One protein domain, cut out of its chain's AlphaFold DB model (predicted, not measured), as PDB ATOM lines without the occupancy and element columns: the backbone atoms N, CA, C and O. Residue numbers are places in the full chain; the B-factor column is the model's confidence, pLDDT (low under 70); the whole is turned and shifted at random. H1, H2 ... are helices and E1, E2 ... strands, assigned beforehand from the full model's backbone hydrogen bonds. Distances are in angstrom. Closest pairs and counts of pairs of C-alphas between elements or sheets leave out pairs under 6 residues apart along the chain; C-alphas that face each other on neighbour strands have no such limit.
ATOM      1  N   LEU A 173     124.170 150.576 205.349       91.81
ATOM      2  CA  LEU A 173     124.829 151.502 206.276       91.81
ATOM      3  C   LEU A 173     126.188 151.969 205.755       91.81
ATOM      4  O   LEU A 173     126.456 153.165 205.802       91.81
ATOM      5  N   VAL A 174     126.997 151.073 205.178       96.31
ATOM      6  CA  VAL A 174     128.253 151.460 204.515       96.31
ATOM      7  C   VAL A 174     127.970 152.440 203.376       96.31
ATOM      8  O   VAL A 174     128.612 153.480 203.304       96.31
ATOM      9  N   ILE A 175     126.964 152.178 202.532       95.06
ATOM     10  CA  ILE A 175     126.578 153.099 201.448       95.06
ATOM     11  C   ILE A 175     126.213 154.481 202.008       95.06
ATOM     12  O   ILE A 175     126.739 155.486 201.531       95.06
ATOM     13  N   ARG A 176     125.364 154.539 203.045       93.31
ATOM     14  CA  ARG A 176     124.985 155.802 203.700       93.31
ATOM     15  C   ARG A 176     126.193 156.524 204.295       93.31
ATOM     16  O   ARG A 176     126.285 157.740 204.168       93.31
ATOM     17  N   LEU A 177     127.133 155.787 204.891       95.12
ATOM     18  CA  LEU A 177     128.369 156.347 205.435       95.12
ATOM     19  C   LEU A 177     129.190 157.004 204.327       95.12
ATOM     20  O   LEU A 177     129.595 158.155 204.468       95.12
ATOM     21  N   LEU A 178     129.398 156.314 203.203       95.19
ATOM     22  CA  LEU A 178     130.155 156.871 202.081       95.19
ATOM     23  C   LEU A 178     129.450 158.084 201.455       95.19
ATOM     24  O   LEU A 178     130.117 159.029 201.037       95.19
ATOM     25  N   GLN A 179     128.114 158.087 201.409       93.00
ATOM     26  CA  GLN A 179     127.324 159.230 200.940       93.00
ATOM     27  C   GLN A 179     127.483 160.443 201.868       93.00
ATOM     28  O   GLN A 179     127.789 161.525 201.376       93.00
ATOM     29  N   ALA A 180     127.378 160.257 203.186       92.81
ATOM     30  CA  ALA A 180     127.595 161.321 204.170       92.81
ATOM     31  C   ALA A 180     129.031 161.875 204.103       92.81
ATOM     32  O   ALA A 180     129.264 163.083 204.139       92.81
ATOM     33  N   ILE A 181     130.014 160.992 203.903       93.88
ATOM     34  CA  ILE A 181     131.407 161.361 203.630       93.88
ATOM     35  C   ILE A 181     131.528 162.201 202.352       93.88
ATOM     36  O   ILE A 181     132.251 163.195 202.346       93.88
ATOM     37  N   ARG A 182     130.833 161.829 201.271       91.25
ATOM     38  CA  ARG A 182     130.799 162.605 200.020       91.25
ATOM     39  C   ARG A 182     130.185 163.992 200.229       91.25
ATOM     40  O   ARG A 182     130.674 164.941 199.626       91.25
ATOM     41  N   THR A 183     129.164 164.110 201.077       90.62
ATOM     42  CA  THR A 183     128.486 165.376 201.405       90.62
ATOM     43  C   THR A 183     129.360 166.306 202.250       90.62
ATOM     44  O   THR A 183     129.440 167.502 201.976       90.62
ATOM     45  N   HIS A 184     130.017 165.773 203.282       89.62
ATOM     46  CA  HIS A 184     130.762 166.556 204.277       89.62
ATOM     47  C   HIS A 184     132.280 166.612 204.043       89.62
ATOM     48  O   HIS A 184     133.004 167.298 204.776       89.62
ATOM     49  N   GLY A 185     132.772 165.872 203.054       83.19
ATOM     50  CA  GLY A 185     134.168 165.847 202.642       83.19
ATOM     51  C   GLY A 185     134.500 166.892 201.575       83.19
ATOM     52  O   GLY A 185     133.643 167.408 200.865       83.19
ATOM     53  N   GLY A 186     135.791 167.194 201.444       77.38
ATOM     54  CA  GLY A 186     136.324 168.062 200.399       77.38
ATOM     55  C   GLY A 186     136.747 167.263 199.167       77.38
ATOM     56  O   GLY A 186     137.542 166.321 199.262       77.38
ATOM     57  N   LEU A 187     136.252 167.656 197.993       66.19
ATOM     58  CA  LEU A 187     136.618 167.051 196.711       66.19
ATOM     59  C   LEU A 187     138.042 167.479 196.319       66.19
ATOM     60  O   LEU A 187     138.322 168.669 196.185       66.19
ATOM     61  N   HIS A 188     138.951 166.520 196.126       54.38
ATOM     62  CA  HIS A 188     140.309 166.799 195.652       54.38
ATOM     63  C   HIS A 188     140.478 166.283 194.218       54.38
ATOM     64  O   HIS A 188     140.676 165.090 193.984       54.38
ATOM     65  N   MET A 189     140.420 167.198 193.241       48.88
ATOM     66  CA  MET A 189     140.435 166.865 191.805       48.88
ATOM     67  C   MET A 189     141.683 166.091 191.346       48.88
ATOM     68  O   MET A 189     141.623 165.390 190.342       48.88
ATOM     69  N   ARG A 190     142.807 166.181 192.073       51.59
ATOM     70  CA  ARG A 190     144.069 165.520 191.692       51.59
ATOM     71  C   ARG A 190     144.133 164.026 192.027       51.59
ATOM     72  O   ARG A 190     144.847 163.308 191.345       51.59
ATOM     73  N   GLU A 191     143.407 163.554 193.044       55.03
ATOM     74  CA  GLU A 191     143.589 162.194 193.592       55.03
ATOM     75  C   GLU A 191     142.402 161.250 193.337       55.03
ATOM     76  O   GLU A 191     142.462 160.101 193.758       55.03
ATOM     77  N   LYS A 192     141.315 161.700 192.683       67.50
ATOM     78  CA  LYS A 192     140.032 160.955 192.606       67.50
ATOM     79  C   LYS A 192     139.562 160.445 193.983       67.50
ATOM     80  O   LYS A 192     138.929 159.399 194.087       67.50
ATOM     81  N   ARG A 193     139.896 161.185 195.042       75.06
ATOM     82  CA  ARG A 193     139.586 160.884 196.443       75.06
ATOM     83  C   ARG A 193     138.833 162.054 197.058       75.06
ATOM     84  O   ARG A 193     139.023 163.208 196.665       75.06
ATOM     85  N   ILE A 194     138.003 161.749 198.047       82.12
ATOM     86  CA  ILE A 194     137.292 162.751 198.848       82.12
ATOM     87  C   ILE A 194     137.953 162.767 200.220       82.12
ATOM     88  O   ILE A 194     137.922 161.751 200.907       82.12
ATOM     89  N   ARG A 195     138.586 163.878 200.614       85.19
ATOM     90  CA  ARG A 195     139.223 163.984 201.937       85.19
ATOM     91  C   ARG A 195     138.195 164.367 202.992       85.19
ATOM     92  O   ARG A 195     137.325 165.195 202.742       85.19
ATOM     93  N   ILE A 196     138.334 163.794 204.178       86.94
ATOM     94  CA  ILE A 196     137.504 164.080 205.345       86.94
ATOM     95  C   ILE A 196     138.397 164.719 206.397       86.94
ATOM     96  O   ILE A 196     139.396 164.130 206.815       86.94
ATOM     97  N   ASN A 197     138.023 165.915 206.838       84.81
ATOM     98  CA  ASN A 197     138.675 166.551 207.973       84.81
ATOM     99  C   ASN A 197     138.199 165.890 209.278       84.81
ATOM    100  O   ASN A 197     137.028 165.515 209.364       84.81
ATOM    101  N   PRO A 198     139.044 165.805 210.323       84.00
ATOM    102  CA  PRO A 198     138.658 165.254 211.626       84.00
ATOM    103  C   PRO A 198     137.349 165.838 212.184       84.00
ATOM    104  O   PRO A 198     136.516 165.121 212.727       84.00
ATOM    105  N   GLU A 199     137.130 167.138 211.986       86.19
ATOM    106  CA  GLU A 199     135.941 167.860 212.451       86.19
ATOM    107  C   GLU A 199     134.653 167.455 211.712       86.19
ATOM    108  O   GLU A 199     133.570 167.484 212.300       86.19
ATOM    109  N   SER A 200     134.765 167.023 210.449       88.94
ATOM    110  CA  SER A 200     133.630 166.596 209.622       88.94
ATOM    111  C   SER A 200     133.031 165.268 210.088       88.94
ATOM    112  O   SER A 200     131.857 165.013 209.823       88.94
ATOM    113  N   TRP A 201     133.780 164.433 210.818       90.12
ATOM    114  CA  TRP A 201     133.288 163.135 211.297       90.12
ATOM    115  C   TRP A 201     132.064 163.263 212.209       90.12
ATOM    116  O   TRP A 201     131.141 162.465 212.093       90.12
ATOM    117  N   LYS A 202     131.983 164.326 213.022       90.38
ATOM    118  CA  LYS A 202     130.789 164.602 213.845       90.38
ATOM    119  C   LYS A 202     129.547 164.915 213.007       90.38
ATOM    120  O   LYS A 202     128.427 164.671 213.449       90.38
ATOM    121  N   ALA A 203     129.725 165.511 211.826       91.31
ATOM    122  CA  ALA A 203     128.623 165.765 210.902       91.31
ATOM    123  C   ALA A 203     128.187 164.466 210.209       91.31
ATOM    124  O   ALA A 203     126.996 164.177 210.173       91.31
ATOM    125  N   VAL A 204     129.155 163.650 209.774       92.75
ATOM    126  CA  VAL A 204     128.921 162.321 209.184       92.75
ATOM    127  C   VAL A 204     128.167 161.400 210.149       92.75
ATOM    128  O   VAL A 204     127.173 160.796 209.760       92.75
ATOM    129  N   GLU A 205     128.589 161.331 211.413       91.19
ATOM    130  CA  GLU A 205     127.918 160.554 212.466       91.19
ATOM    131  C   GLU A 205     126.468 161.009 212.665       91.19
ATOM    132  O   GLU A 205     125.538 160.197 212.675       91.19
ATOM    133  N   ARG A 206     126.252 162.329 212.731       88.69
ATOM    134  CA  ARG A 206     124.915 162.913 212.873       88.69
ATOM    135  C   ARG A 206     124.012 162.611 211.676       88.69
ATOM    136  O   ARG A 206     122.830 162.354 211.881       88.69
ATOM    137  N   GLU A 207     124.541 162.651 210.454       89.56
ATOM    138  CA  GLU A 207     123.793 162.325 209.231       89.56
ATOM    139  C   GLU A 207     123.444 160.830 209.156       89.56
ATOM    140  O   GLU A 207     122.342 160.457 208.738       89.56
ATOM    141  N   LEU A 208     124.349 159.955 209.611       87.00
ATOM    142  CA  LEU A 208     124.085 158.520 209.674       87.00
ATOM    143  C   LEU A 208     122.967 158.191 210.672       87.00
ATOM    144  O   LEU A 208     122.143 157.311 210.398       87.00
ATOM    145  N   GLY A 209     122.893 158.936 211.778       84.88
ATOM    146  CA  GLY A 209     121.777 158.882 212.722       84.88
ATOM    147  C   GLY A 209     121.632 157.523 213.411       84.88
ATOM    148  O   GLY A 209     120.512 157.068 213.633       84.88
ATOM    149  N   VAL A 210     122.756 156.863 213.687       84.12
ATOM    150  CA  VAL A 210     122.843 155.600 214.436       84.12
ATOM    151  C   VAL A 210     123.509 155.848 215.792       84.12
ATOM    152  O   VAL A 210     124.004 156.946 216.049       84.12
ATOM    153  N   ASP A 211     123.479 154.865 216.689       84.94
ATOM    154  CA  ASP A 211     124.236 154.934 217.940       84.94
ATOM    155  C   ASP A 211     125.763 154.837 217.690       84.94
ATOM    156  O   ASP A 211     126.176 154.356 216.629       84.94
ATOM    157  N   PRO A 212     126.609 155.291 218.638       86.25
ATOM    158  CA  PRO A 212     128.061 155.341 218.443       86.25
ATOM    159  C   PRO A 212     128.718 153.985 218.154       86.25
ATOM    160  O   PRO A 212     129.649 153.922 217.359       86.25
ATOM    161  N   GLU A 213     128.222 152.899 218.754       89.50
ATOM    162  CA  GLU A 213     128.768 151.551 218.548       89.50
ATOM    163  C   GLU A 213     128.513 151.093 217.106       89.50
ATOM    164  O   GLU A 213     129.454 150.776 216.377       89.50
ATOM    165  N   THR A 214     127.264 151.204 216.637       89.00
ATOM    166  CA  THR A 214     126.905 150.922 215.238       89.00
ATOM    167  C   THR A 214     127.681 151.807 214.252       89.00
ATOM    168  O   THR A 214     128.043 151.368 213.152       89.00
ATOM    169  N   PHE A 215     127.933 153.072 214.609       92.44
ATOM    170  CA  PHE A 215     128.728 153.981 213.787       92.44
ATOM    171  C   PHE A 215     130.169 153.482 213.634       92.44
ATOM    172  O   PHE A 215     130.642 153.324 212.503       92.44
ATOM    173  N   ASP A 216     130.838 153.184 214.748       95.19
ATOM    174  CA  ASP A 216     132.224 152.718 214.771       95.19
ATOM    175  C   ASP A 216     132.389 151.378 214.043       95.19
ATOM    176  O   ASP A 216     133.322 151.212 213.248       95.19
ATOM    177  N   GLU A 217     131.447 150.448 214.216       95.75
ATOM    178  CA  GLU A 217     131.405 149.188 213.469       95.75
ATOM    179  C   GLU A 217     131.270 149.417 211.959       95.75
ATOM    180  O   GLU A 217     131.996 148.812 211.164       95.75
ATOM    181  N   THR A 218     130.388 150.332 211.544       96.25
ATOM    182  CA  THR A 218     130.192 150.666 210.123       96.25
ATOM    183  C   THR A 218     131.455 151.290 209.523       96.25
ATOM    184  O   THR A 218     131.849 150.950 208.401       96.25
ATOM    185  N   VAL A 219     132.128 152.177 210.266       96.88
ATOM    186  CA  VAL A 219     133.412 152.771 209.864       96.88
ATOM    187  C   VAL A 219     134.491 151.696 209.751       96.88
ATOM    188  O   VAL A 219     135.232 151.672 208.763       96.88
ATOM    189  N   ASN A 220     134.572 150.783 210.719       97.44
ATOM    190  CA  ASN A 220     135.526 149.683 210.688       97.44
ATOM    191  C   ASN A 220     135.288 148.768 209.476       97.44
ATOM    192  O   ASN A 220     136.226 148.491 208.728       97.44
ATOM    193  N   LEU A 221     134.032 148.392 209.207       98.00
ATOM    194  CA  LEU A 221     133.657 147.598 208.035       98.00
ATOM    195  C   LEU A 221     134.073 148.284 206.722       98.00
ATOM    196  O   LEU A 221     134.651 147.649 205.835       98.00
ATOM    197  N   ALA A 222     133.844 149.593 206.603       97.62
ATOM    198  CA  ALA A 222     134.250 150.360 205.427       97.62
ATOM    199  C   ALA A 222     135.785 150.434 205.268       97.62
ATOM    200  O   ALA A 222     136.288 150.428 204.139       97.62
ATOM    201  N   ARG A 223     136.546 150.460 206.375       97.12
ATOM    202  CA  ARG A 223     138.022 150.429 206.373       97.12
ATOM    203  C   ARG A 223     138.579 149.064 205.981       97.12
ATOM    204  O   ARG A 223     139.455 148.999 205.115       97.12
ATOM    205  N   ILE A 224     138.084 147.971 206.569       97.25
ATOM    206  CA  ILE A 224     138.553 146.617 206.217       97.25
ATOM    207  C   ILE A 224     138.197 146.269 204.765       97.25
ATOM    208  O   ILE A 224     139.009 145.660 204.070       97.25
ATOM    209  N   SER A 225     137.064 146.786 204.272       97.81
ATOM    210  CA  SER A 225     136.634 146.697 202.867       97.81
ATOM    211  C   SER A 225     137.350 147.690 201.939       97.81
ATOM    212  O   SER A 225     137.046 147.766 200.753       97.81
ATOM    213  N   LYS A 226     138.320 148.460 202.452       97.00
ATOM    214  CA  LYS A 226     139.165 149.398 201.691       97.00
ATOM    215  C   LYS A 226     138.412 150.542 201.003       97.00
ATOM    216  O   LYS A 226     138.986 151.200 200.134       97.00
ATOM    217  N   PHE A 227     137.173 150.839 201.393       96.88
ATOM    218  CA  PHE A 227     136.404 151.957 200.834       96.88
ATOM    219  C   PHE A 227     136.827 153.313 201.396       96.88
ATOM    220  O   PHE A 227     136.705 154.333 200.716       96.88
ATOM    221  N   ILE A 228     137.355 153.326 202.618       95.56
ATOM    222  CA  ILE A 228     137.869 154.526 203.276       95.56
ATOM    223  C   ILE A 228     139.227 154.255 203.925       95.56
ATOM    224  O   ILE A 228     139.536 153.133 204.330       95.56
ATOM    225  N   THR A 229     140.032 155.305 204.038       92.56
ATOM    226  CA  THR A 229     141.165 155.395 204.964       92.56
ATOM    227  C   THR A 229     140.745 156.190 206.203       92.56
ATOM    228  O   THR A 229     139.571 156.500 206.398       92.56
ATOM    229  N   GLU A 230     141.701 156.542 207.060       87.56
ATOM    230  CA  GLU A 230     141.456 157.412 208.212       87.56
ATOM    231  C   GLU A 230     140.898 158.793 207.816       87.56
ATOM    232  O   GLU A 230     140.060 159.354 208.519       87.56
ATOM    233  N   ASN A 231     141.330 159.321 206.671       87.75
ATOM    234  CA  ASN A 231     141.096 160.707 206.265       87.75
ATOM    235  C   ASN A 231     140.543 160.865 204.842       87.75
ATOM    236  O   ASN A 231     140.500 161.987 204.334       87.75
ATOM    237  N   ALA A 232     140.161 159.782 204.162       89.75
ATOM    238  CA  ALA A 232     139.659 159.880 202.797       89.75
ATOM    239  C   ALA A 232     138.760 158.717 202.366       89.75
ATOM    240  O   ALA A 232     138.946 157.573 202.771       89.75
ATOM    241  N   LEU A 233     137.850 159.013 201.440       92.12
ATOM    242  CA  LEU A 233     137.224 158.040 200.554       92.12
ATOM    243  C   LEU A 233     138.252 157.580 199.510       92.12
ATOM    244  O   LEU A 233     138.852 158.412 198.822       92.12
ATOM    245  N   THR A 234     138.470 156.270 199.395       93.50
ATOM    246  CA  THR A 234     139.406 155.688 198.419       93.50
ATOM    247  C   THR A 234     138.797 155.646 197.019       93.50
ATOM    248  O   THR A 234     137.603 155.876 196.839       93.50
ATOM    249  N   GLU A 235     139.590 155.276 196.007       92.38
ATOM    250  CA  GLU A 235     139.048 155.000 194.667       92.38
ATOM    251  C   GLU A 235     137.993 153.886 194.677       92.38
ATOM    252  O   GLU A 235     137.034 153.950 193.911       92.38
ATOM    253  N   ALA A 236     138.143 152.884 195.551       94.94
ATOM    254  CA  ALA A 236     137.159 151.821 195.713       94.94
ATOM    255  C   ALA A 236     135.850 152.362 196.308       94.94
ATOM    256  O   ALA A 236     134.775 152.050 195.801       94.94
ATOM    257  N   GLY A 237     135.932 153.228 197.326       95.25
ATOM    258  CA  GLY A 237     134.757 153.892 197.894       95.25
ATOM    259  C   GLY A 237     134.057 154.820 196.897       95.25
ATOM    260  O   GLY A 237     132.831 154.834 196.823       95.25
ATOM    261  N   VAL A 238     134.821 155.543 196.070       93.62
ATOM    262  CA  VAL A 238     134.269 156.361 194.976       93.62
ATOM    263  C   VAL A 238     133.589 155.484 193.925       93.62
ATOM    264  O   VAL A 238     132.468 155.790 193.531       93.62
ATOM    265  N   ALA A 239     134.214 154.381 193.504       95.06
ATOM    266  CA  ALA A 239     133.619 153.449 192.546       95.06
ATOM    267  C   ALA A 239     132.320 152.822 193.080       95.06
ATOM    268  O   ALA A 239     131.370 152.655 192.320       95.06
ATOM    269  N   LEU A 240     132.244 152.535 194.386       95.94
ATOM    270  CA  LEU A 240     131.013 152.065 195.023       95.94
ATOM    271  C   LEU A 240     129.906 153.124 194.949       95.94
ATOM    272  O   LEU A 240     128.781 152.801 194.579       95.94
ATOM    273  N   LEU A 241     130.216 154.388 195.251       93.88
ATOM    274  CA  LEU A 241     129.243 155.477 195.121       93.88
ATOM    275  C   LEU A 241     128.776 155.662 193.675       93.88
ATOM    276  O   LEU A 241     127.583 155.820 193.450       93.88
ATOM    277  N   GLN A 242     129.685 155.568 192.703       94.25
ATOM    278  CA  GLN A 242     129.330 155.617 191.282       94.25
ATOM    279  C   GLN A 242     128.417 154.452 190.884       94.25
ATOM    280  O   GLN A 242     127.452 154.661 190.159       94.25
ATOM    281  N   ALA A 243     128.679 153.238 191.381       95.19
ATOM    282  CA  ALA A 243     127.802 152.094 191.147       95.19
ATOM    283  C   ALA A 243     126.392 152.338 191.709       95.19
ATOM    284  O   ALA A 243     125.408 151.999 191.063       95.19
ATOM    285  N   VAL A 244     126.288 152.937 192.900       92.62
ATOM    286  CA  VAL A 244     125.000 153.287 193.522       92.62
ATOM    287  C   VAL A 244     124.274 154.380 192.735       92.62
ATOM    288  O   VAL A 244     123.067 154.266 192.534       92.62
ATOM    289  N   ASP A 245     124.989 155.403 192.267       91.81
ATOM    290  CA  ASP A 245     124.407 156.461 191.437       91.81
ATOM    291  C   ASP A 245     123.879 155.883 190.103       91.81
ATOM    292  O   ASP A 245     122.781 156.237 189.675       91.81
ATOM    293  N   GLU A 246     124.594 154.928 189.492       91.62
ATOM    294  CA  GLU A 246     124.139 154.238 188.276       91.62
ATOM    295  C   GLU A 246     122.921 153.339 188.542       91.62
ATOM    296  O   GLU A 246     121.968 153.331 187.770       91.62
ATOM    297  N   LEU A 247     122.876 152.636 189.682       89.50
ATOM    298  CA  LEU A 247     121.691 151.865 190.085       89.50
ATOM    299  C   LEU A 247     120.447 152.733 190.311       89.50
ATOM    300  O   LEU A 247     119.331 152.221 190.202       89.50
ATOM    301  N   ALA A 248     120.628 154.010 190.657       85.25
ATOM    302  CA  ALA A 248     119.541 154.968 190.829       85.25
ATOM    303  C   ALA A 248     119.042 155.551 189.494       85.25
ATOM    304  O   ALA A 248     117.979 156.180 189.454       85.25
ATOM    305  N   ARG A 249     119.781 155.346 188.397       83.12
ATOM    306  CA  ARG A 249     119.417 155.835 187.071       83.12
ATOM    307  C   ARG A 249     118.252 155.024 186.504       83.12
ATOM    308  O   ARG A 249     118.315 153.806 186.365       83.12
TER     309      ARG A 249
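Overview. This is residues 173 to 249 of the 257 residues of an uncharacterized protein of Thermotoga sp. 47_83 (UniProt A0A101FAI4). A small hairpin of two short strands, E1 and E2, sits beside the last residues of H1, the helix in the middle of a cluster of four. H2 and H4 pack on opposite sides of H1, and H3 crosses its first residues; the link from H3 folds back past H1, where residues 232 to 233 pair with E2. The printed part has 77 residues, with four named helices and two named strands in the order H1, E1, E2, H2, H3, H4; the sheet is antiparallel and the class is mostly helix. The whole is compact, with a radius of gyration of the C-alphas of 11.6 A and spans of 31 by 26 by 21 A.

Arrangement. E1, residues 186 to 188, and E2, residues 193 to 195, form an antiparallel hairpin at 142 degrees; N 186 and O 195 are 2.8 A apart, and N 195 and O 186 are 3.0 A apart, both within hydrogen-bond range. Residues 194 to 195 of E2 also pair antiparallel with residues 232 to 233. The closest C-alphas of E2 and H1, residues 173 to 184, are those of Ile 194 and Arg 182, 6.6 A apart. H1 is the hub, touching three helices. It touches H2, residues 198 to 208, at a steep tilt of 51 degrees, opposite ways; the closest C-alphas are those of Ala 180 and Val 204, 5.3 A apart. With residues 173 to 177 alone it touches H3, residues 212 to 224, about perpendicular at 90 degrees, closest at C-alphas Val 174 and Thr 218, 6.0 A. With residues 175 to 179 alone it touches H4, residues 235 to 247, about perpendicular at 77 degrees, closest at C-alphas Leu 178 and Gly 237, 6.9 A. H2 and H3 only just touch, with 3 pairs of C-alphas within 8 A, and only at the corner by their link; the closest are Glu 205 and Phe 215, 6.8 A. H2 and H4 are apart. Every O i to N i+4 pair is within hydrogen-bond range in H1, H3 and H4, and 5 of 7 are in H2.

Along the chain. H1 begins at C-alpha 173, (124.829, 151.502, 206.276), and is 16.3 A long. E1 and E2 are 6.3 A each. H2 is 16.2 A, H3 18.3 A and H4 18.2 A long; H4 ends at C-alpha 247, (121.691, 151.865, 190.085).

Size, cuts and confidence. The two C-alphas farthest apart, those of Arg 190 and Asp 211, are 34.6 A apart. The printed part has no cut and no long link. The mean pLDDT of the printed part is 88.5; residues 187 to 192, of which 187 to 188 belong to E1, are under 70.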